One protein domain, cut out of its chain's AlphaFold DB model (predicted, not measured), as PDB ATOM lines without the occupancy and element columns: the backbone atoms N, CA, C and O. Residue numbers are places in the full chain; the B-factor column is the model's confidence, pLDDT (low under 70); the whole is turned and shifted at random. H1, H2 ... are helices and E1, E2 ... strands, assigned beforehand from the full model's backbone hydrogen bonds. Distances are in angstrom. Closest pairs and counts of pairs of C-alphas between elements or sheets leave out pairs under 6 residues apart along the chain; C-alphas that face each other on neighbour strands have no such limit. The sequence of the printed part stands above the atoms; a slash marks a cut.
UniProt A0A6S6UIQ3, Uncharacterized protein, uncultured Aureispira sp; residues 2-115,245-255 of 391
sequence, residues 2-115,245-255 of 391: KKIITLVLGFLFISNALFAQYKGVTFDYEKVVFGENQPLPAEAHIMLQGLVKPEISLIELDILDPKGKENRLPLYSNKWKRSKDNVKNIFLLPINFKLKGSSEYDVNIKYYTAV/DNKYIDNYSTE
ATOM      1  N   LYS A   2     -60.200 -46.514 -95.482       53.41
ATOM      2  CA  LYS A   2     -59.775 -46.946 -94.126       53.41
ATOM      3  C   LYS A   2     -58.250 -46.959 -93.895       53.41
ATOM      4  O   LYS A   2     -57.819 -46.492 -92.852       53.41
ATOM      5  N   LYS A   3     -57.452 -47.403 -94.879       61.84
ATOM      6  CA  LYS A   3     -55.973 -47.462 -94.798       61.84
ATOM      7  C   LYS A   3     -55.284 -46.086 -94.791       61.84
ATOM      8  O   LYS A   3     -54.234 -45.934 -94.183       61.84
ATOM      9  N   ILE A   4     -55.890 -45.077 -95.425       73.12
ATOM     10  CA  ILE A   4     -55.363 -43.701 -95.445       73.12
ATOM     11  C   ILE A   4     -55.609 -43.034 -94.087       73.12
ATOM     12  O   ILE A   4     -54.724 -42.381 -93.552       73.12
ATOM     13  N   ILE A   5     -56.772 -43.284 -93.475       73.56
ATOM     14  CA  ILE A   5     -57.105 -42.781 -92.134       73.56
ATOM     15  C   ILE A   5     -56.165 -43.375 -91.072       73.56
ATOM     16  O   ILE A   5     -55.728 -42.654 -90.181       73.56
ATOM     17  N   THR A   6     -55.799 -44.658 -91.183       73.81
ATOM     18  CA  THR A   6     -54.837 -45.288 -90.256       73.81
ATOM     19  C   THR A   6     -53.430 -44.713 -90.411       73.81
ATOM     20  O   THR A   6     -52.749 -44.509 -89.411       73.81
ATOM     21  N   LEU A   7     -53.013 -44.402 -91.642       74.06
ATOM     22  CA  LEU A   7     -51.706 -43.806 -91.916       74.06
ATOM     23  C   LEU A   7     -51.622 -42.354 -91.411       74.06
ATOM     24  O   LEU A   7     -50.621 -41.969 -90.814       74.06
ATOM     25  N   VAL A   8     -52.703 -41.579 -91.556       73.38
ATOM     26  CA  VAL A   8     -52.814 -40.212 -91.012       73.38
ATOM     27  C   VAL A   8     -52.863 -40.217 -89.479       73.38
ATOM     28  O   VAL A   8     -52.189 -39.399 -88.852       73.38
ATOM     29  N   LEU A   9     -53.581 -41.161 -88.852       67.31
ATOM     30  CA  LEU A   9     -53.554 -41.320 -87.390       67.31
ATOM     31  C   LEU A   9     -52.166 -41.739 -86.882       67.31
ATOM     32  O   LEU A   9     -51.717 -41.218 -85.865       67.31
ATOM     33  N   GLY A  10     -51.470 -42.633 -87.591       69.50
ATOM     34  CA  GLY A  10     -50.100 -43.028 -87.257       69.50
ATOM     35  C   GLY A  10     -49.119 -41.854 -87.328       69.50
ATOM     36  O   GLY A  10     -48.312 -41.669 -86.417       69.50
ATOM     37  N   PHE A  11     -49.244 -40.999 -88.347       63.44
ATOM     38  CA  PHE A  11     -48.396 -39.813 -88.507       63.44
ATOM     39  C   PHE A  11     -48.641 -38.759 -87.412       63.44
ATOM     40  O   PHE A  11     -47.690 -38.172 -86.897       63.44
ATOM     41  N   LEU A  12     -49.898 -38.585 -86.980       58.00
ATOM     42  CA  LEU A  12     -50.265 -37.705 -85.861       58.00
ATOM     43  C   LEU A  12     -49.747 -38.205 -84.502       58.00
ATOM     44  O   LEU A  12     -49.509 -37.396 -83.606       58.00
ATOM     45  N   PHE A  13     -49.550 -39.514 -84.319       57.44
ATOM     46  CA  PHE A  13     -48.955 -40.049 -83.089       57.44
ATOM     47  C   PHE A  13     -47.429 -39.884 -83.052       57.44
ATOM     48  O   PHE A  13     -46.885 -39.562 -81.996       57.44
ATOM     49  N   ILE A  14     -46.741 -40.014 -84.190       57.72
ATOM     50  CA  ILE A  14     -45.274 -39.890 -84.266       57.72
ATOM     51  C   ILE A  14     -44.818 -38.432 -84.071       57.72
ATOM     52  O   ILE A  14     -43.801 -38.184 -83.423       57.72
ATOM     53  N   SER A  15     -45.605 -37.444 -84.517       52.91
ATOM     54  CA  SER A  15     -45.277 -36.018 -84.342       52.91
ATOM     55  C   SER A  15     -45.322 -35.525 -82.886       52.91
ATOM     56  O   SER A  15     -44.840 -34.432 -82.598       52.91
ATOM     57  N   ASN A  16     -45.878 -36.305 -81.951       49.09
ATOM     58  CA  ASN A  16     -45.952 -35.934 -80.532       49.09
ATOM     59  C   ASN A  16     -44.714 -36.352 -79.713       49.09
ATOM     60  O   ASN A  16     -44.575 -35.917 -78.570       49.09
ATOM     61  N   ALA A  17     -43.793 -37.144 -80.273       45.75
ATOM     62  CA  ALA A  17     -42.609 -37.625 -79.554       45.75
ATOM     63  C   ALA A  17     -41.442 -36.610 -79.490       45.75
ATOM     64  O   ALA A  17     -40.452 -36.859 -78.806       45.75
ATOM     65  N   LEU A  18     -41.543 -35.456 -80.163       42.62
ATOM     66  CA  LEU A  18     -40.428 -34.505 -80.327       42.62
ATOM     67  C   LEU A  18     -40.368 -33.370 -79.281       42.62
ATOM     68  O   LEU A  18     -39.466 -32.540 -79.331       42.62
ATOM     69  N   PHE A  19     -41.274 -33.322 -78.300       49.44
ATOM     70  CA  PHE A  19     -41.384 -32.182 -77.366       49.44
ATOM     71  C   PHE A  19     -40.569 -32.293 -76.061       49.44
ATOM     72  O   PHE A  19     -40.788 -31.515 -75.134       49.44
ATOM     73  N   ALA A  20     -39.608 -33.215 -75.979       53.31
ATOM     74  CA  ALA A  20     -38.753 -33.392 -74.797       53.31
ATOM     75  C   ALA A  20     -37.250 -33.210 -75.085       53.31
ATOM     76  O   ALA A  20     -36.411 -33.741 -74.361       53.31
ATOM     77  N   GLN A  21     -36.890 -32.474 -76.141       68.62
ATOM     78  CA  GLN A  21     -35.489 -32.184 -76.437       68.62
ATOM     79  C   GLN A  21     -34.998 -30.999 -75.596       68.62
ATOM     80  O   GLN A  21     -35.615 -29.932 -75.579       68.62
ATOM     81  N   TYR A  22     -33.881 -31.185 -74.893       80.25
ATOM     82  CA  TYR A  22     -33.180 -30.082 -74.242       80.25
ATOM     83  C   TYR A  22     -32.707 -29.084 -75.302       80.25
ATOM     84  O   TYR A  22     -32.117 -29.481 -76.309       80.25
ATOM     85  N   LYS A  23     -32.911 -27.789 -75.059       87.19
ATOM     86  CA  LYS A  23     -32.284 -26.745 -75.869       87.19
ATOM     87  C   LYS A  23     -30.810 -26.637 -75.477       87.19
ATOM     88  O   LYS A  23     -30.496 -26.417 -74.309       87.19
ATOM     89  N   GLY A  24     -29.909 -26.834 -76.435       88.69
ATOM     90  CA  GLY A  24     -28.469 -26.705 -76.209       88.69
ATOM     91  C   GLY A  24     -28.075 -25.245 -76.003       88.69
ATOM     92  O   GLY A  24     -28.481 -24.387 -76.782       88.69
ATOM     93  N   VAL A  25     -27.286 -24.971 -74.968       92.44
ATOM     94  CA  VAL A  25     -26.706 -23.653 -74.696       92.44
ATOM     95  C   VAL A  25     -25.212 -23.824 -74.490       92.44
ATOM     96  O   VAL A  25     -24.792 -24.574 -73.613       92.44
ATOM     97  N   THR A  26     -24.410 -23.120 -75.283       93.56
ATOM     98  CA  THR A  26     -22.950 -23.117 -75.142       93.56
ATOM     99  C   THR A  26     -22.521 -21.994 -74.206       93.56
ATOM    100  O   THR A  26     -22.947 -20.861 -74.388       93.56
ATOM    101  N   PHE A  27     -21.672 -22.284 -73.229       94.44
ATOM    102  CA  PHE A  27     -21.027 -21.309 -72.359       94.44
ATOM    103  C   PHE A  27     -19.574 -21.097 -72.781       94.44
ATOM    104  O   PHE A  27     -18.811 -22.059 -72.902       94.44
ATOM    105  N   ASP A  28     -19.202 -19.834 -72.983       91.62
ATOM    106  CA  ASP A  28     -17.827 -19.408 -73.234       91.62
ATOM    107  C   ASP A  28     -17.193 -18.939 -71.916       91.62
ATOM    108  O   ASP A  28     -17.606 -17.935 -71.332       91.62
ATOM    109  N   TYR A  29     -16.191 -19.687 -71.446       89.69
ATOM    110  CA  TYR A  29     -15.502 -19.432 -70.181       89.69
ATOM    111  C   TYR A  29     -14.716 -18.117 -70.170       89.69
ATOM    112  O   TYR A  29     -14.692 -17.440 -69.142       89.69
ATOM    113  N   GLU A  30     -14.080 -17.761 -71.288       88.81
ATOM    114  CA  GLU A  30     -13.203 -16.587 -71.372       88.81
ATOM    115  C   GLU A  30     -14.025 -15.308 -71.512       88.81
ATOM    116  O   GLU A  30     -13.735 -14.295 -70.881       88.81
ATOM    117  N   LYS A  31     -15.098 -15.369 -72.309       88.56
ATOM    118  CA  LYS A  31     -15.994 -14.224 -72.516       88.56
ATOM    119  C   LYS A  31     -17.066 -14.091 -71.439       88.56
ATOM    120  O   LYS A  31     -17.672 -13.032 -71.336       88.56
ATOM    121  N   VAL A  32     -17.309 -15.143 -70.653       89.88
ATOM    122  CA  VAL A  32     -18.336 -15.184 -69.599       89.88
ATOM    123  C   VAL A  32     -19.736 -14.900 -70.179       89.88
ATOM    124  O   VAL A  32     -20.538 -14.160 -69.618       89.88
ATOM    125  N   VAL A  33     -20.040 -15.505 -71.335       89.38
ATOM    126  CA  VAL A  33     -21.328 -15.356 -72.039       89.38
ATOM    127  C   VAL A  33     -21.888 -16.701 -72.495       89.38
ATOM    128  O   VAL A  33     -21.146 -17.650 -72.758       89.38
ATOM    129  N   PHE A  34     -23.210 -16.771 -72.640       91.81
ATOM    130  CA  PHE A  34     -23.894 -17.896 -73.274       91.81
ATOM    131  C   PHE A  34     -24.136 -17.609 -74.760       91.81
ATOM    132  O   PHE A  34     -24.516 -16.499 -75.114       91.81
ATOM    133  N   GLY A  35     -23.904 -18.592 -75.632       82.12
ATOM    134  CA  GLY A  35     -24.319 -18.593 -77.040       82.12
ATOM    135  C   GLY A  35     -24.053 -17.290 -77.797       82.12
ATOM    136  O   GLY A  35     -24.963 -16.794 -78.441       82.12
ATOM    137  N   GLU A  36     -22.855 -16.708 -77.672       82.44
ATOM    138  CA  GLU A  36     -22.509 -15.402 -78.274       82.44
ATOM    139  C   GLU A  36     -23.391 -14.230 -77.803       82.44
ATOM    140  O   GLU A  36     -23.736 -13.333 -78.567       82.44
ATOM    141  N   ASN A  37     -23.731 -14.219 -76.514       84.75
ATOM    142  CA  ASN A  37     -24.606 -13.234 -75.881       84.75
ATOM    143  C   ASN A  37     -26.087 -13.323 -76.312       84.75
ATOM    144  O   ASN A  37     -26.822 -12.335 -76.255       84.75
ATOM    145  N   GLN A  38     -26.536 -14.505 -76.742       88.19
ATOM    146  CA  GLN A  38     -27.945 -14.761 -77.033       88.19
ATOM    147  C   GLN A  38     -28.753 -15.008 -75.748       88.19
ATOM    148  O   GLN A  38     -28.275 -15.706 -74.855       88.19
ATOM    149  N   PRO A  39     -30.007 -14.518 -75.661       90.56
ATOM    150  CA  PRO A  39     -30.863 -14.764 -74.505       90.56
ATOM    151  C   PRO A  39     -31.012 -16.255 -74.188       90.56
ATOM    152  O   PRO A  39     -31.156 -17.085 -75.089       90.56
ATOM    153  N   LEU A  40     -31.044 -16.596 -72.898       92.12
ATOM    154  CA  LEU A  40     -31.230 -17.980 -72.471       92.12
ATOM    155  C   LEU A  40     -32.609 -18.504 -72.891       92.12
ATOM    156  O   LEU A  40     -33.603 -17.774 -72.801       92.12
ATOM    157  N   PRO A  41     -32.720 -19.785 -73.270       90.69
ATOM    158  CA  PRO A  41     -34.003 -20.345 -73.633       90.69
ATOM    159  C   PRO A  41     -35.037 -20.285 -72.511       90.69
ATOM    160  O   PRO A  41     -34.796 -20.737 -71.392       90.69
ATOM    161  N   ALA A  42     -36.221 -19.772 -72.831       89.12
ATOM    162  CA  ALA A  42     -37.330 -19.704 -71.893       89.12
ATOM    163  C   ALA A  42     -38.235 -20.939 -72.009       89.12
ATOM    164  O   ALA A  42     -38.369 -21.539 -73.073       89.12
ATOM    165  N   GLU A  43     -38.892 -21.301 -70.904       83.56
ATOM    166  CA  GLU A  43     -39.956 -22.317 -70.842       83.56
ATOM    167  C   GLU A  43     -39.546 -23.741 -71.298       83.56
ATOM    168  O   GLU A  43     -40.391 -24.630 -71.435       83.56
ATOM    169  N   ALA A  44     -38.243 -23.988 -71.463       85.81
ATOM    170  CA  ALA A  44     -37.651 -25.241 -71.922       85.81
ATOM    171  C   ALA A  44     -36.558 -25.733 -70.959       85.81
ATOM    172  O   ALA A  44     -36.014 -24.962 -70.171       85.81
ATOM    173  N   HIS A  45     -36.247 -27.028 -71.024       89.75
ATOM    174  CA  HIS A  45     -35.069 -27.583 -70.357       89.75
ATOM    175  C   HIS A  45     -33.819 -27.249 -71.172       89.75
ATOM    176  O   HIS A  45     -33.859 -27.294 -72.404       89.75
ATOM    177  N   ILE A  46     -32.719 -26.921 -70.496       92.69
ATOM    178  CA  ILE A  46     -31.484 -26.460 -71.142       92.69
ATOM    179  C   ILE A  46     -30.390 -27.512 -70.958       92.69
ATOM    180  O   ILE A  46     -30.203 -28.017 -69.859       92.69
ATOM    181  N   MET A  47     -29.669 -27.859 -72.020       94.38
ATOM    182  CA  MET A  47     -28.423 -28.618 -71.918       94.38
ATOM    183  C   MET A  47     -27.275 -27.622 -71.996       94.38
ATOM    184  O   MET A  47     -26.950 -27.139 -73.081       94.38
ATOM    185  N   LEU A  48     -26.691 -27.290 -70.848       94.31
ATOM    186  CA  LEU A  48     -25.552 -26.391 -70.789       94.31
ATOM    187  C   LEU A  48     -24.289 -27.157 -71.171       94.31
ATOM    188  O   LEU A  48     -23.969 -28.172 -70.558       94.31
ATOM    189  N   GLN A  49     -23.561 -26.661 -72.159       94.50
ATOM    190  CA  GLN A  49     -22.283 -27.214 -72.579       94.50
ATOM    191  C   GLN A  49     -21.205 -26.144 -72.535       94.50
ATOM    192  O   GLN A  49     -21.474 -24.987 -72.830       94.50
ATOM    193  N   GLY A  50     -19.976 -26.512 -72.210       92.88
ATOM    194  CA  GLY A  50     -18.862 -25.571 -72.245       92.88
ATOM    195  C   GLY A  50     -17.523 -26.282 -72.237       92.88
ATOM    196  O   GLY A  50     -17.437 -27.473 -71.917       92.88
ATOM    197  N   LEU A  51     -16.479 -25.546 -72.612       92.00
ATOM    198  CA  LEU A  51     -15.112 -26.039 -72.524       92.00
ATOM    199  C   LEU A  51     -14.681 -26.103 -71.059       92.00
ATOM    200  O   LEU A  51     -15.003 -25.230 -70.255       92.00
ATOM    201  N   VAL A  52     -13.949 -27.153 -70.710       92.50
ATOM    202  CA  VAL A  52     -13.462 -27.383 -69.352       92.50
ATOM    203  C   VAL A  52     -12.034 -27.902 -69.398       92.50
ATOM    204  O   VAL A  52     -11.724 -28.838 -70.139       92.50
ATOM    205  N   LYS A  53     -11.162 -27.301 -68.586       91.25
ATOM    206  CA  LYS A  53      -9.769 -27.739 -68.454       91.25
ATOM    207  C   LYS A  53      -9.697 -29.156 -67.856       91.25
ATOM    208  O   LYS A  53     -10.564 -29.513 -67.051       91.25
ATOM    209  N   PRO A  54      -8.668 -29.958 -68.185       88.69
ATOM    210  CA  PRO A  54      -8.530 -31.324 -67.668       88.69
ATOM    211  C   PRO A  54      -8.477 -31.415 -66.137       88.69
ATOM    212  O   PRO A  54      -9.003 -32.361 -65.559       88.69
ATOM    213  N   GLU A  55      -7.889 -30.412 -65.482       90.50
ATOM    214  CA  GLU A  55      -7.764 -30.324 -64.019       90.50
ATOM    215  C   GLU A  55      -9.112 -30.167 -63.294       90.50
ATOM    216  O   GLU A  55      -9.280 -30.616 -62.158       90.50
ATOM    217  N   ILE A  56     -10.113 -29.584 -63.959       93.44
ATOM    218  CA  ILE A  56     -11.442 -29.412 -63.379       93.44
ATOM    219  C   ILE A  56     -12.159 -30.754 -63.349       93.44
ATOM    220  O   ILE A  56     -12.434 -31.362 -64.386       93.44
ATOM    221  N   SER A  57     -12.529 -31.174 -62.146       93.50
ATOM    222  CA  SER A  57     -13.194 -32.452 -61.895       93.50
ATOM    223  C   SER A  57     -14.654 -32.298 -61.473       93.50
ATOM    224  O   SER A  57     -15.422 -33.258 -61.562       93.50
ATOM    225  N   LEU A  58     -15.060 -31.100 -61.044       94.69
ATOM    226  CA  LEU A  58     -16.432 -30.808 -60.644       94.69
ATOM    227  C   LEU A  58     -16.807 -29.370 -61.022       94.69
ATOM    228  O   LEU A  58     -16.002 -28.449 -60.884       94.69
ATOM    229  N   ILE A  59     -18.030 -29.197 -61.520       95.31
ATOM    230  CA  ILE A  59     -18.629 -27.896 -61.836       95.31
ATOM    231  C   ILE A  59     -19.972 -27.818 -61.115       95.31
ATOM    232  O   ILE A  59     -20.783 -28.733 -61.245       95.31
ATOM    233  N   GLU A  60     -20.216 -26.737 -60.379       95.19
ATOM    234  CA  GLU A  60     -21.533 -26.426 -59.805       95.19
ATOM    235  C   GLU A  60     -22.135 -25.236 -60.552       95.19
ATOM    236  O   GLU A  60     -21.457 -24.235 -60.779       95.19
ATOM    237  N   LEU A  61     -23.402 -25.357 -60.931       95.25
ATOM    238  CA  LEU A  61     -24.193 -24.294 -61.534       95.25
ATOM    239  C   LEU A  61     -25.299 -23.911 -60.565       95.25
ATOM    240  O   LEU A  61     -26.120 -24.760 -60.221       95.25
ATOM    241  N   ASP A  62     -25.373 -22.629 -60.238       94.38
ATOM    242  CA  ASP A  62     -26.467 -22.040 -59.480       94.38
ATOM    243  C   ASP A  62     -27.186 -20.991 -60.337       94.38
ATOM    244  O   ASP A  62     -26.552 -20.117 -60.930       94.38
ATOM    245  N   ILE A  63     -28.515 -21.077 -60.385       93.19
ATOM    246  CA  ILE A  63     -29.402 -20.084 -61.002       93.19
ATOM    247  C   ILE A  63     -30.085 -19.307 -59.881       93.19
ATOM    248  O   ILE A  63     -30.691 -19.900 -58.985       93.19
ATOM    249  N   LEU A  64     -29.996 -17.985 -59.934       91.75
ATOM    250  CA  LEU A  64     -30.402 -17.052 -58.887       91.75
ATOM    251  C   LEU A  64     -31.388 -16.012 -59.452       91.75
ATOM    252  O   LEU A  64     -31.424 -15.756 -60.656       91.75
ATOM    253  N   ASP A  65     -32.204 -15.417 -58.578       86.38
ATOM    254  CA  ASP A  65     -33.025 -14.252 -58.937       86.38
ATOM    255  C   ASP A  65     -32.139 -13.019 -59.227       86.38
ATOM    256  O   ASP A  65     -31.155 -12.838 -58.506       86.38
ATOM    257  N   PRO A  66     -32.537 -12.131 -60.169       80.94
ATOM    258  CA  PRO A  66     -31.744 -11.002 -60.680       80.94
ATOM    259  C   PRO A  66     -31.697  -9.830 -59.693       80.94
ATOM    260  O   PRO A  66     -32.308  -8.778 -59.885       80.94
ATOM    261  N   LYS A  67     -31.086 -10.036 -58.528       74.12
ATOM    262  CA  LYS A  67     -30.880  -8.940 -57.568       74.12
ATOM    263  C   LYS A  67     -29.527  -9.023 -56.863       74.12
ATOM    264  O   LYS A  67     -29.428  -8.572 -55.720       74.12
ATOM    265  N   GLY A  68     -28.535  -9.639 -57.498       63.84
ATOM    266  CA  GLY A  68     -27.154  -9.651 -57.037       63.84
ATOM    267  C   GLY A  68     -26.768 -10.828 -56.135       63.84
ATOM    268  O   GLY A  68     -27.585 -11.637 -55.691       63.84
ATOM    269  N   LYS A  69     -25.466 -10.868 -55.832       61.47
ATOM    270  CA  LYS A  69     -24.700 -12.023 -55.326       61.47
ATOM    271  C   LYS A  69     -24.925 -12.410 -53.851       61.47
ATOM    272  O   LYS A  69     -24.480 -13.480 -53.435       61.47
ATOM    273  N   GLU A  70     -25.552 -11.573 -53.026       64.44
ATOM    274  CA  GLU A  70     -25.515 -11.753 -51.565       64.44
ATOM    275  C   GLU A  70     -26.470 -12.833 -51.033       64.44
ATOM    276  O   GLU A  70     -27.685 -12.681 -51.118       64.44
ATOM    277  N   ASN A  71     -25.894 -13.885 -50.425       58.81
ATOM    278  CA  ASN A  71     -26.504 -14.856 -49.495       58.81
ATOM    279  C   ASN A  71     -27.947 -15.285 -49.802       58.81
ATOM    280  O   ASN A  71     -28.800 -15.347 -48.914       58.81
ATOM    281  N   ARG A  72     -28.223 -15.623 -51.062       72.75
ATOM    282  CA  ARG A  72     -29.528 -16.137 -51.482       72.75
ATOM    283  C   ARG A  72     -29.468 -17.614 -51.793       72.75
ATOM    284  O   ARG A  72     -28.475 -18.127 -52.305       72.75
ATOM    285  N   LEU A  73     -30.578 -18.276 -51.493       82.25
ATOM    286  CA  LEU A  73     -30.798 -19.644 -51.919       82.25
ATOM    287  C   LEU A  73     -30.989 -19.656 -53.444       82.25
ATOM    288  O   LEU A  73     -31.766 -18.842 -53.955       82.25
ATOM    289  N   PRO A  74     -30.291 -20.541 -54.172       89.38
ATOM    290  CA  PRO A  74     -30.480 -20.674 -55.608       89.38
ATOM    291  C   PRO A  74     -31.902 -21.147 -55.919       89.38
ATOM    292  O   PRO A  74     -32.449 -22.012 -55.234       89.38
ATOM    293  N   LEU A  75     -32.487 -20.611 -56.991       89.88
ATOM    294  CA  LEU A  75     -33.746 -21.103 -57.562       89.88
ATOM    295  C   LEU A  75     -33.583 -22.528 -58.095       89.88
ATOM    296  O   LEU A  75     -34.522 -23.323 -58.085       89.88
ATOM    297  N   TYR A  76     -32.383 -22.829 -58.589       92.56
ATOM    298  CA  TYR A  76     -31.988 -24.137 -59.076       92.56
ATOM    299  C   TYR A  76     -30.479 -24.305 -58.938       92.56
ATOM    300  O   TYR A  76     -29.728 -23.371 -59.213       92.56
ATOM    301  N   SER A  77     -30.045 -25.502 -58.557       93.00
ATOM    302  CA  SER A  77     -28.636 -25.877 -58.534       93.00
ATOM    303  C   SER A  77     -28.461 -27.245 -59.179       93.00
ATOM    304  O   SER A  77     -29.306 -28.129 -59.011       93.00
ATOM    305  N   ASN A  78     -27.384 -27.426 -59.936       94.50
ATOM    306  CA  ASN A  78     -26.986 -28.737 -60.435       94.50
ATOM    307  C   ASN A  78     -25.463 -28.851 -60.519       94.50
ATOM    308  O   ASN A  78     -24.751 -27.849 -60.585       94.50
ATOM    309  N   LYS A  79     -24.957 -30.084 -60.534       94.56
ATOM    310  CA  LYS A  79     -23.527 -30.376 -60.534       94.56
ATOM    311  C   LYS A  79     -23.162 -31.300 -61.681       94.56
ATOM    312  O   LYS A  79     -23.811 -32.318 -61.911       94.56
ATOM    313  N   TRP A  80     -22.071 -30.982 -62.360       94.62
ATOM    314  CA  TRP A  80     -21.403 -31.894 -63.275       94.62
ATOM    315  C   TRP A  80     -20.170 -32.468 -62.586       94.62
ATOM    316  O   TRP A  80     -19.359 -31.731 -62.026       94.62
ATOM    317  N   LYS A  81     -20.030 -33.793 -62.627       92.88
ATOM    318  CA  LYS A  81     -18.895 -34.517 -62.050       92.88
ATOM    319  C   LYS A  81     -18.168 -35.237 -63.175       92.88
ATOM    320  O   LYS A  81     -18.773 -36.032 -63.897       92.88
ATOM    321  N   ARG A  82     -16.865 -34.997 -63.304       91.31
ATOM    322  CA  ARG A  82     -16.032 -35.727 -64.256       91.31
ATOM    323  C   ARG A  82     -15.982 -37.204 -63.842       91.31
ATOM    324  O   ARG A  82     -15.827 -37.541 -62.661       91.31
ATOM    325  N   SER A  83     -16.179 -38.092 -64.816       87.12
ATOM    326  CA  SER A  83     -15.911 -39.523 -64.632       87.12
ATOM    327  C   SER A  83     -14.406 -39.768 -64.683       87.12
ATOM    328  O   SER A  83     -13.707 -39.051 -65.396       87.12
ATOM    329  N   LYS A  84     -13.913 -40.781 -63.966       79.06
ATOM    330  CA  LYS A  84     -12.472 -41.064 -63.853       79.06
ATOM    331  C   LYS A  84     -11.801 -41.288 -65.213       79.06
ATOM    332  O   LYS A  84     -10.676 -40.848 -65.401       79.06
ATOM    333  N   ASP A  85     -12.531 -41.856 -66.171       81.31
ATOM    334  CA  ASP A  85     -12.013 -42.173 -67.510       81.31
ATOM    335  C   ASP A  85     -12.290 -41.068 -68.550       81.31
ATOM    336  O   ASP A  85     -11.969 -41.205 -69.730       81.31
ATOM    337  N   ASN A  86     -12.936 -39.963 -68.151       82.81
ATOM    338  CA  ASN A  86     -13.351 -38.926 -69.090       82.81
ATOM    339  C   ASN A  86     -12.252 -37.877 -69.326       82.81
ATOM    340  O   ASN A  86     -12.129 -36.900 -68.582       82.81
ATOM    341  N   VAL A  87     -11.549 -38.037 -70.446       81.44
ATOM    342  CA  VAL A  87     -10.520 -37.114 -70.959       81.44
ATOM    343  C   VAL A  87     -11.066 -35.973 -71.831       81.44
ATOM    344  O   VAL A  87     -10.295 -35.174 -72.353       81.44
ATOM    345  N   LYS A  88     -12.387 -35.868 -72.029       87.31
ATOM    346  CA  LYS A  88     -12.968 -34.813 -72.873       87.31
ATOM    347  C   LYS A  88     -12.863 -33.447 -72.194       87.31
ATOM    348  O   LYS A  88     -13.186 -33.301 -71.016       87.31
ATOM    349  N   ASN A  89     -12.540 -32.420 -72.972       91.75
ATOM    350  CA  ASN A  89     -12.481 -31.026 -72.512       91.75
ATOM    351  C   ASN A  89     -13.836 -30.313 -72.608       91.75
ATOM    352  O   ASN A  89     -13.890 -29.106 -72.816       91.75
ATOM    353  N   ILE A  90     -14.936 -31.063 -72.504       92.06
ATOM    354  CA  ILE A  90     -16.301 -30.539 -72.598       92.06
ATOM    355  C   ILE A  90     -17.104 -31.079 -71.418       92.06
ATOM    356  O   ILE A  90     -17.060 -32.281 -71.134       92.06
ATOM    357  N   PHE A  91     -17.850 -30.200 -70.756       93.62
ATOM    358  CA  PHE A  91     -18.878 -30.592 -69.797       93.62
ATOM    359  C   PHE A  91     -20.262 -30.481 -70.433       93.62
ATOM    360  O   PHE A  91     -20.484 -29.643 -71.304       93.62
ATOM    361  N   LEU A  92     -21.181 -31.335 -69.986       93.25
ATOM    362  CA  LEU A  92     -22.593 -31.315 -70.361       93.25
ATOM    363  C   LEU A  92     -23.410 -31.365 -69.072       93.25
ATOM    364  O   LEU A  92     -23.337 -32.348 -68.333       93.25
ATOM    365  N   LEU A  93     -24.151 -30.300 -68.788       94.31
ATOM    366  CA  LEU A  93     -24.908 -30.125 -67.558       94.31
ATOM    367  C   LEU A  93     -26.386 -29.853 -67.879       94.31
ATOM    368  O   LEU A  93     -26.722 -28.771 -68.366       94.31
ATOM    369  N   PRO A  94     -27.293 -30.805 -67.600       94.12
ATOM    370  CA  PRO A  94     -28.717 -30.587 -67.805       94.12
ATOM    371  C   PRO A  94     -29.290 -29.623 -66.758       94.12
ATOM    372  O   PRO A  94     -29.065 -29.746 -65.553       94.12
ATOM    373  N   ILE A  95     -30.089 -28.673 -67.216       93.19
ATOM    374  CA  ILE A  95     -30.850 -27.732 -66.404       93.19
ATOM    375  C   ILE A  95     -32.321 -28.107 -66.553       93.19
ATOM    376  O   ILE A  95     -32.979 -27.815 -67.556       93.19
ATOM    377  N   ASN A  96     -32.840 -28.766 -65.520       89.94
ATOM    378  CA  ASN A  96     -34.219 -29.248 -65.483       89.94
ATOM    379  C   ASN A  96     -35.204 -28.166 -65.024       89.94
ATOM    380  O   ASN A  96     -36.415 -28.381 -65.024       89.94
ATOM    381  N   PHE A  97     -34.697 -26.988 -64.675       89.00
ATOM    382  CA  PHE A  97     -35.486 -25.824 -64.316       89.00
ATOM    383  C   PHE A  97     -35.844 -24.999 -65.553       89.00
ATOM    384  O   PHE A  97     -34.973 -24.592 -66.317       89.00
ATOM    385  N   LYS A  98     -37.143 -24.755 -65.751       89.81
ATOM    386  CA  LYS A  98     -37.646 -23.946 -66.864       89.81
ATOM    387  C   LYS A  98     -37.596 -22.473 -66.485       89.81
ATOM    388  O   LYS A  98     -38.356 -22.034 -65.621       89.81
ATOM    389  N   LEU A  99     -36.738 -21.715 -67.159       89.38
ATOM    390  CA  LEU A  99     -36.647 -20.269 -66.970       89.38
ATOM    391  C   LEU A  99     -37.952 -19.589 -67.402       89.38
ATOM    392  O   LEU A  99     -38.594 -19.996 -68.377       89.38
ATOM    393  N   LYS A 100     -38.372 -18.553 -66.671       85.81
ATOM    394  CA  LYS A 100     -39.491 -17.706 -67.096       85.81
ATOM    395  C   LYS A 100     -39.031 -16.884 -68.296       85.81
ATOM    396  O   LYS A 100     -37.900 -16.429 -68.322       85.81
ATOM    397  N   GLY A 101     -39.900 -16.707 -69.289       85.75
ATOM    398  CA  GLY A 101     -39.579 -15.844 -70.422       85.75
ATOM    399  C   GLY A 101     -39.825 -14.370 -70.118       85.75
ATOM    400  O   GLY A 101     -40.735 -14.016 -69.346       85.75
ATOM    401  N   SER A 102     -39.041 -13.518 -70.781       84.06
ATOM    402  CA  SER A 102     -38.964 -12.075 -70.515       84.06
ATOM    403  C   SER A 102     -38.577 -11.745 -69.069       84.06
ATOM    404  O   SER A 102     -39.109 -10.799 -68.492       84.06
ATOM    405  N   SER A 103     -37.709 -12.553 -68.465       88.50
ATOM    406  CA  SER A 103     -37.076 -12.244 -67.181       88.50
ATOM    407  C   SER A 103     -35.562 -12.372 -67.268       88.50
ATOM    408  O   SER A 103     -35.024 -12.921 -68.233       88.50
ATOM    409  N   GLU A 104     -34.898 -11.876 -66.239       91.38
ATOM    410  CA  GLU A 104     -33.453 -11.929 -66.068       91.38
ATOM    411  C   GLU A 104     -33.113 -12.890 -64.933       91.38
ATOM    412  O   GLU A 104     -33.942 -13.127 -64.047       91.38
ATOM    413  N   TYR A 105     -31.921 -13.471 -64.992       91.81
ATOM    414  CA  TYR A 105     -31.411 -14.391 -63.986       91.81
ATOM    415  C   TYR A 105     -29.922 -14.172 -63.778       91.81
ATOM    416  O   TYR A 105     -29.183 -13.951 -64.739       91.81
ATOM    417  N   ASP A 106     -29.488 -14.332 -62.534       92.62
ATOM    418  CA  ASP A 106     -28.071 -14.352 -62.204       92.62
ATOM    419  C   ASP A 106     -27.591 -15.805 -62.273       92.62
ATOM    420  O   ASP A 106     -28.252 -16.724 -61.771       92.62
ATOM    421  N   VAL A 107     -26.454 -16.043 -62.921       92.94
ATOM    422  CA  VAL A 107     -25.901 -17.390 -63.097       92.94
ATOM    423  C   VAL A 107     -24.508 -17.450 -62.498       92.94
ATOM    424  O   VAL A 107     -23.631 -16.663 -62.848       92.94
ATOM    425  N   ASN A 108     -24.291 -18.408 -61.601       93.38
ATOM    426  CA  ASN A 108     -23.002 -18.632 -60.965       93.38
ATOM    427  C   ASN A 108     -22.486 -20.026 -61.313       93.38
ATOM    428  O   ASN A 108     -23.122 -21.029 -60.993       93.38
ATOM    429  N   ILE A 109     -21.324 -20.081 -61.957       94.75
ATOM    430  CA  ILE A 109     -20.652 -21.320 -62.335       94.75
ATOM    431  C   ILE A 109     -19.362 -21.426 -61.529       94.75
ATOM    432  O   ILE A 109     -18.443 -20.624 -61.695       94.75
ATOM    433  N   LYS A 110     -19.288 -22.423 -60.654       95.06
ATOM    434  CA  LYS A 110     -18.146 -22.672 -59.771       95.06
ATOM    435  C   LYS A 110     -17.349 -23.861 -60.284       95.06
ATOM    436  O   LYS A 110     -17.916 -24.920 -60.552       95.06
ATOM    437  N   TYR A 111     -16.037 -23.695 -60.370       95.38
ATOM    438  CA  TYR A 111     -15.111 -24.687 -60.903       95.38
ATOM    439  C   TYR A 111     -14.248 -25.257 -59.789       95.38
ATOM    440  O   TYR A 111     -13.668 -24.510 -58.997       95.38
ATOM    441  N   TYR A 112     -14.137 -26.583 -59.752       95.81
ATOM    442  CA  TYR A 112     -13.421 -27.285 -58.702       95.81
ATOM    443  C   TYR A 112     -12.396 -28.270 -59.265       95.81
ATOM    444  O   TYR A 112     -12.685 -29.043 -60.185       95.81
ATOM    445  N   THR A 113     -11.216 -28.280 -58.650       94.94
ATOM    446  CA  THR A 113     -10.150 -29.255 -58.910       94.94
ATOM    447  C   THR A 113     -10.135 -30.340 -57.841       94.94
ATOM    448  O   THR A 113     -10.556 -30.097 -56.707       94.94
ATOM    449  N   ALA A 114      -9.664 -31.538 -58.182       92.62
ATOM    450  CA  ALA A 114      -9.475 -32.609 -57.210       92.62
ATOM    451  C   ALA A 114      -8.344 -32.251 -56.236       92.62
ATOM    452  O   ALA A 114      -7.260 -31.851 -56.653       92.62
ATOM    453  N   VAL A 115      -8.600 -32.402 -54.937       92.50
ATOM    454  CA  VAL A 115      -7.596 -32.149 -53.898       92.50
ATOM    455  C   VAL A 115      -6.666 -33.349 -53.823       92.50
ATOM    456  O   VAL A 115      -7.114 -34.485 -53.641       92.50
ATOM    457  N   ASP A 245     -12.080 -21.394 -59.256       93.69
ATOM    458  CA  ASP A 245     -12.640 -20.216 -59.915       93.69
ATOM    459  C   ASP A 245     -14.167 -20.171 -59.756       93.69
ATOM    460  O   ASP A 245     -14.823 -21.203 -59.569       93.69
ATOM    461  N   ASN A 246     -14.736 -18.970 -59.853       92.94
ATOM    462  CA  ASN A 246     -16.162 -18.768 -60.078       92.94
ATOM    463  C   ASN A 246     -16.376 -17.756 -61.206       92.94
ATOM    464  O   ASN A 246     -15.739 -16.704 -61.244       92.94
ATOM    465  N   LYS A 247     -17.318 -18.062 -62.095       93.56
ATOM    466  CA  LYS A 247     -17.833 -17.124 -63.089       93.56
ATOM    467  C   LYS A 247     -19.247 -16.737 -62.692       93.56
ATOM    468  O   LYS A 247     -20.131 -17.590 -62.645       93.56
ATOM    469  N   TYR A 248     -19.437 -15.457 -62.398       91.88
ATOM    470  CA  TYR A 248     -20.731 -14.882 -62.060       91.88
ATOM    471  C   TYR A 248     -21.200 -13.985 -63.203       91.88
ATOM    472  O   TYR A 248     -20.453 -13.113 -63.646       91.88
ATOM    473  N   ILE A 249     -22.423 -14.219 -63.667       91.81
ATOM    474  CA  ILE A 249     -23.068 -13.492 -64.758       91.81
ATOM    475  C   ILE A 249     -24.316 -12.847 -64.175       91.81
ATOM    476  O   ILE A 249     -25.176 -13.551 -63.647       91.81
ATOM    477  N   ASP A 250     -24.388 -11.525 -64.264       90.12
ATOM    478  CA  ASP A 250     -25.470 -10.728 -63.692       90.12
ATOM    479  C   ASP A 250     -26.539 -10.425 -64.746       90.12
ATOM    480  O   ASP A 250     -26.211 -10.133 -65.899       90.12
ATOM    481  N   ASN A 251     -27.805 -10.474 -64.338       88.38
ATOM    482  CA  ASN A 251     -28.982 -10.060 -65.104       88.38
ATOM    483  C   ASN A 251     -29.049 -10.633 -66.531       88.38
ATOM    484  O   ASN A 251     -29.387  -9.937 -67.491       88.38
ATOM    485  N   TYR A 252     -28.746 -11.921 -66.698       90.88
ATOM    486  CA  TYR A 252     -28.767 -12.539 -68.018       90.88
ATOM    487  C   TYR A 252     -30.204 -12.741 -68.508       90.88
ATOM    488  O   TYR A 252     -31.011 -13.430 -67.873       90.88
ATOM    489  N   SER A 253     -30.539 -12.138 -69.648       91.50
ATOM    490  CA  SER A 253     -31.903 -12.145 -70.177       91.50
ATOM    491  C   SER A 253     -32.308 -13.499 -70.759       91.50
ATOM    492  O   SER A 253     -31.504 -14.244 -71.320       91.50
ATOM    493  N   THR A 254     -33.603 -13.791 -70.692       91.00
ATOM    494  CA  THR A 254     -34.229 -14.953 -71.341       91.00
ATOM    495  C   THR A 254     -34.970 -14.571 -72.617       91.00
ATOM    496  O   THR A 254     -35.356 -13.414 -72.810       91.00
ATOM    497  N   GLU A 255     -35.209 -15.555 -73.487       89.81
ATOM    498  CA  GLU A 255     -36.076 -15.413 -74.658       89.81
ATOM    499  C   GLU A 255     -37.405 -14.740 -74.266       89.81
ATOM    500  O   GLU A 255     -38.017 -15.031 -73.229       89.81
TER     501      GLU A 255
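AT A GLANCE: This is residues 2 to 115 and 245 to 255 of the 391 residues of an uncharacterized protein of uncultured Aureispira sp (UniProt A0A6S6UIQ3). Two small sheets pack face to face as a sandwich, their strands crossed, and a lone arm, residues 2 to 18 with helix H1 in it, sticks out far from this body. E4, E3, E6 and E7, in that order, make one antiparallel sheet; E1, E2 and E5, in that order, make the other, which is mixed. The printed part has 125 residues with one named helix and then seven named strands, H1 E1 E2 E3 E4 E5 E6 E7, and is mostly strand. It is loose, with a radius of gyration of the C-alphas of 18.4 A, and its spans are 66 by 39 by 26 A, the arm making the length.

HOW THE PARTS SIT: Begin at H1, residues 2 to 14, where every O i to N i+4 pair is within hydrogen-bond range. Next comes E1, residues 23 to 28, parallel to E2, residues 46 to 51, with N 27 and O 49 2.7 A apart. E2 is antiparallel to E5, residues 90 to 95: N 95 and O 46 are 2.7 A apart. E3, residues 56 to 64, and E4, residues 76 to 81, form a hairpin, with N 63 and O 76 2.8 A apart. E6, residues 104 to 114, is antiparallel to E3, with N 64 and O 106 2.8 A apart, and to E7, residues 245 to 253, with N 109 and O 247 2.8 A apart. The two sheets form a sandwich, two sheets face to face, with their strands at 45 degrees. The closest C-alphas of E4 and E5 are those of Trp 80 and Leu 93, 5.8 A apart. H1 is not on either sheet.

IN THESE COORDINATES: Find C-alpha 2 at (-59.775, -46.946, -94.126); from there H1 runs 18.9 A to C-alpha 14. E1 and E2 each measure 16.4 A, E5 16.1 A and E4 17.0 A from first to last C-alpha. E3 measures 23.1 A. Look for E6, the longest strand, at C-alpha 104, (-33.453, -11.929, -66.068); it runs 32.9 A. E7 measures 23.3 A, bends by 55 degrees at residue 250 and ends at C-alpha 253, (-31.903, -12.145, -70.177).

THE WHOLE: The C-alphas farthest apart are those of Lys 2 and Val 115, at 67.5 A. Without residues 2 to 18, which stand free, the body spans 40 by 36 by 24 A. Residues 116 to 244 are not printed, and C-alphas 115 and 245 are 14.3 A apart across the cut. The links E1 to E2 and E3 to E4 are long. Confidence is low, with pLDDT under 70, at residues 2 to 3, 9 to 21 and 68 to 71.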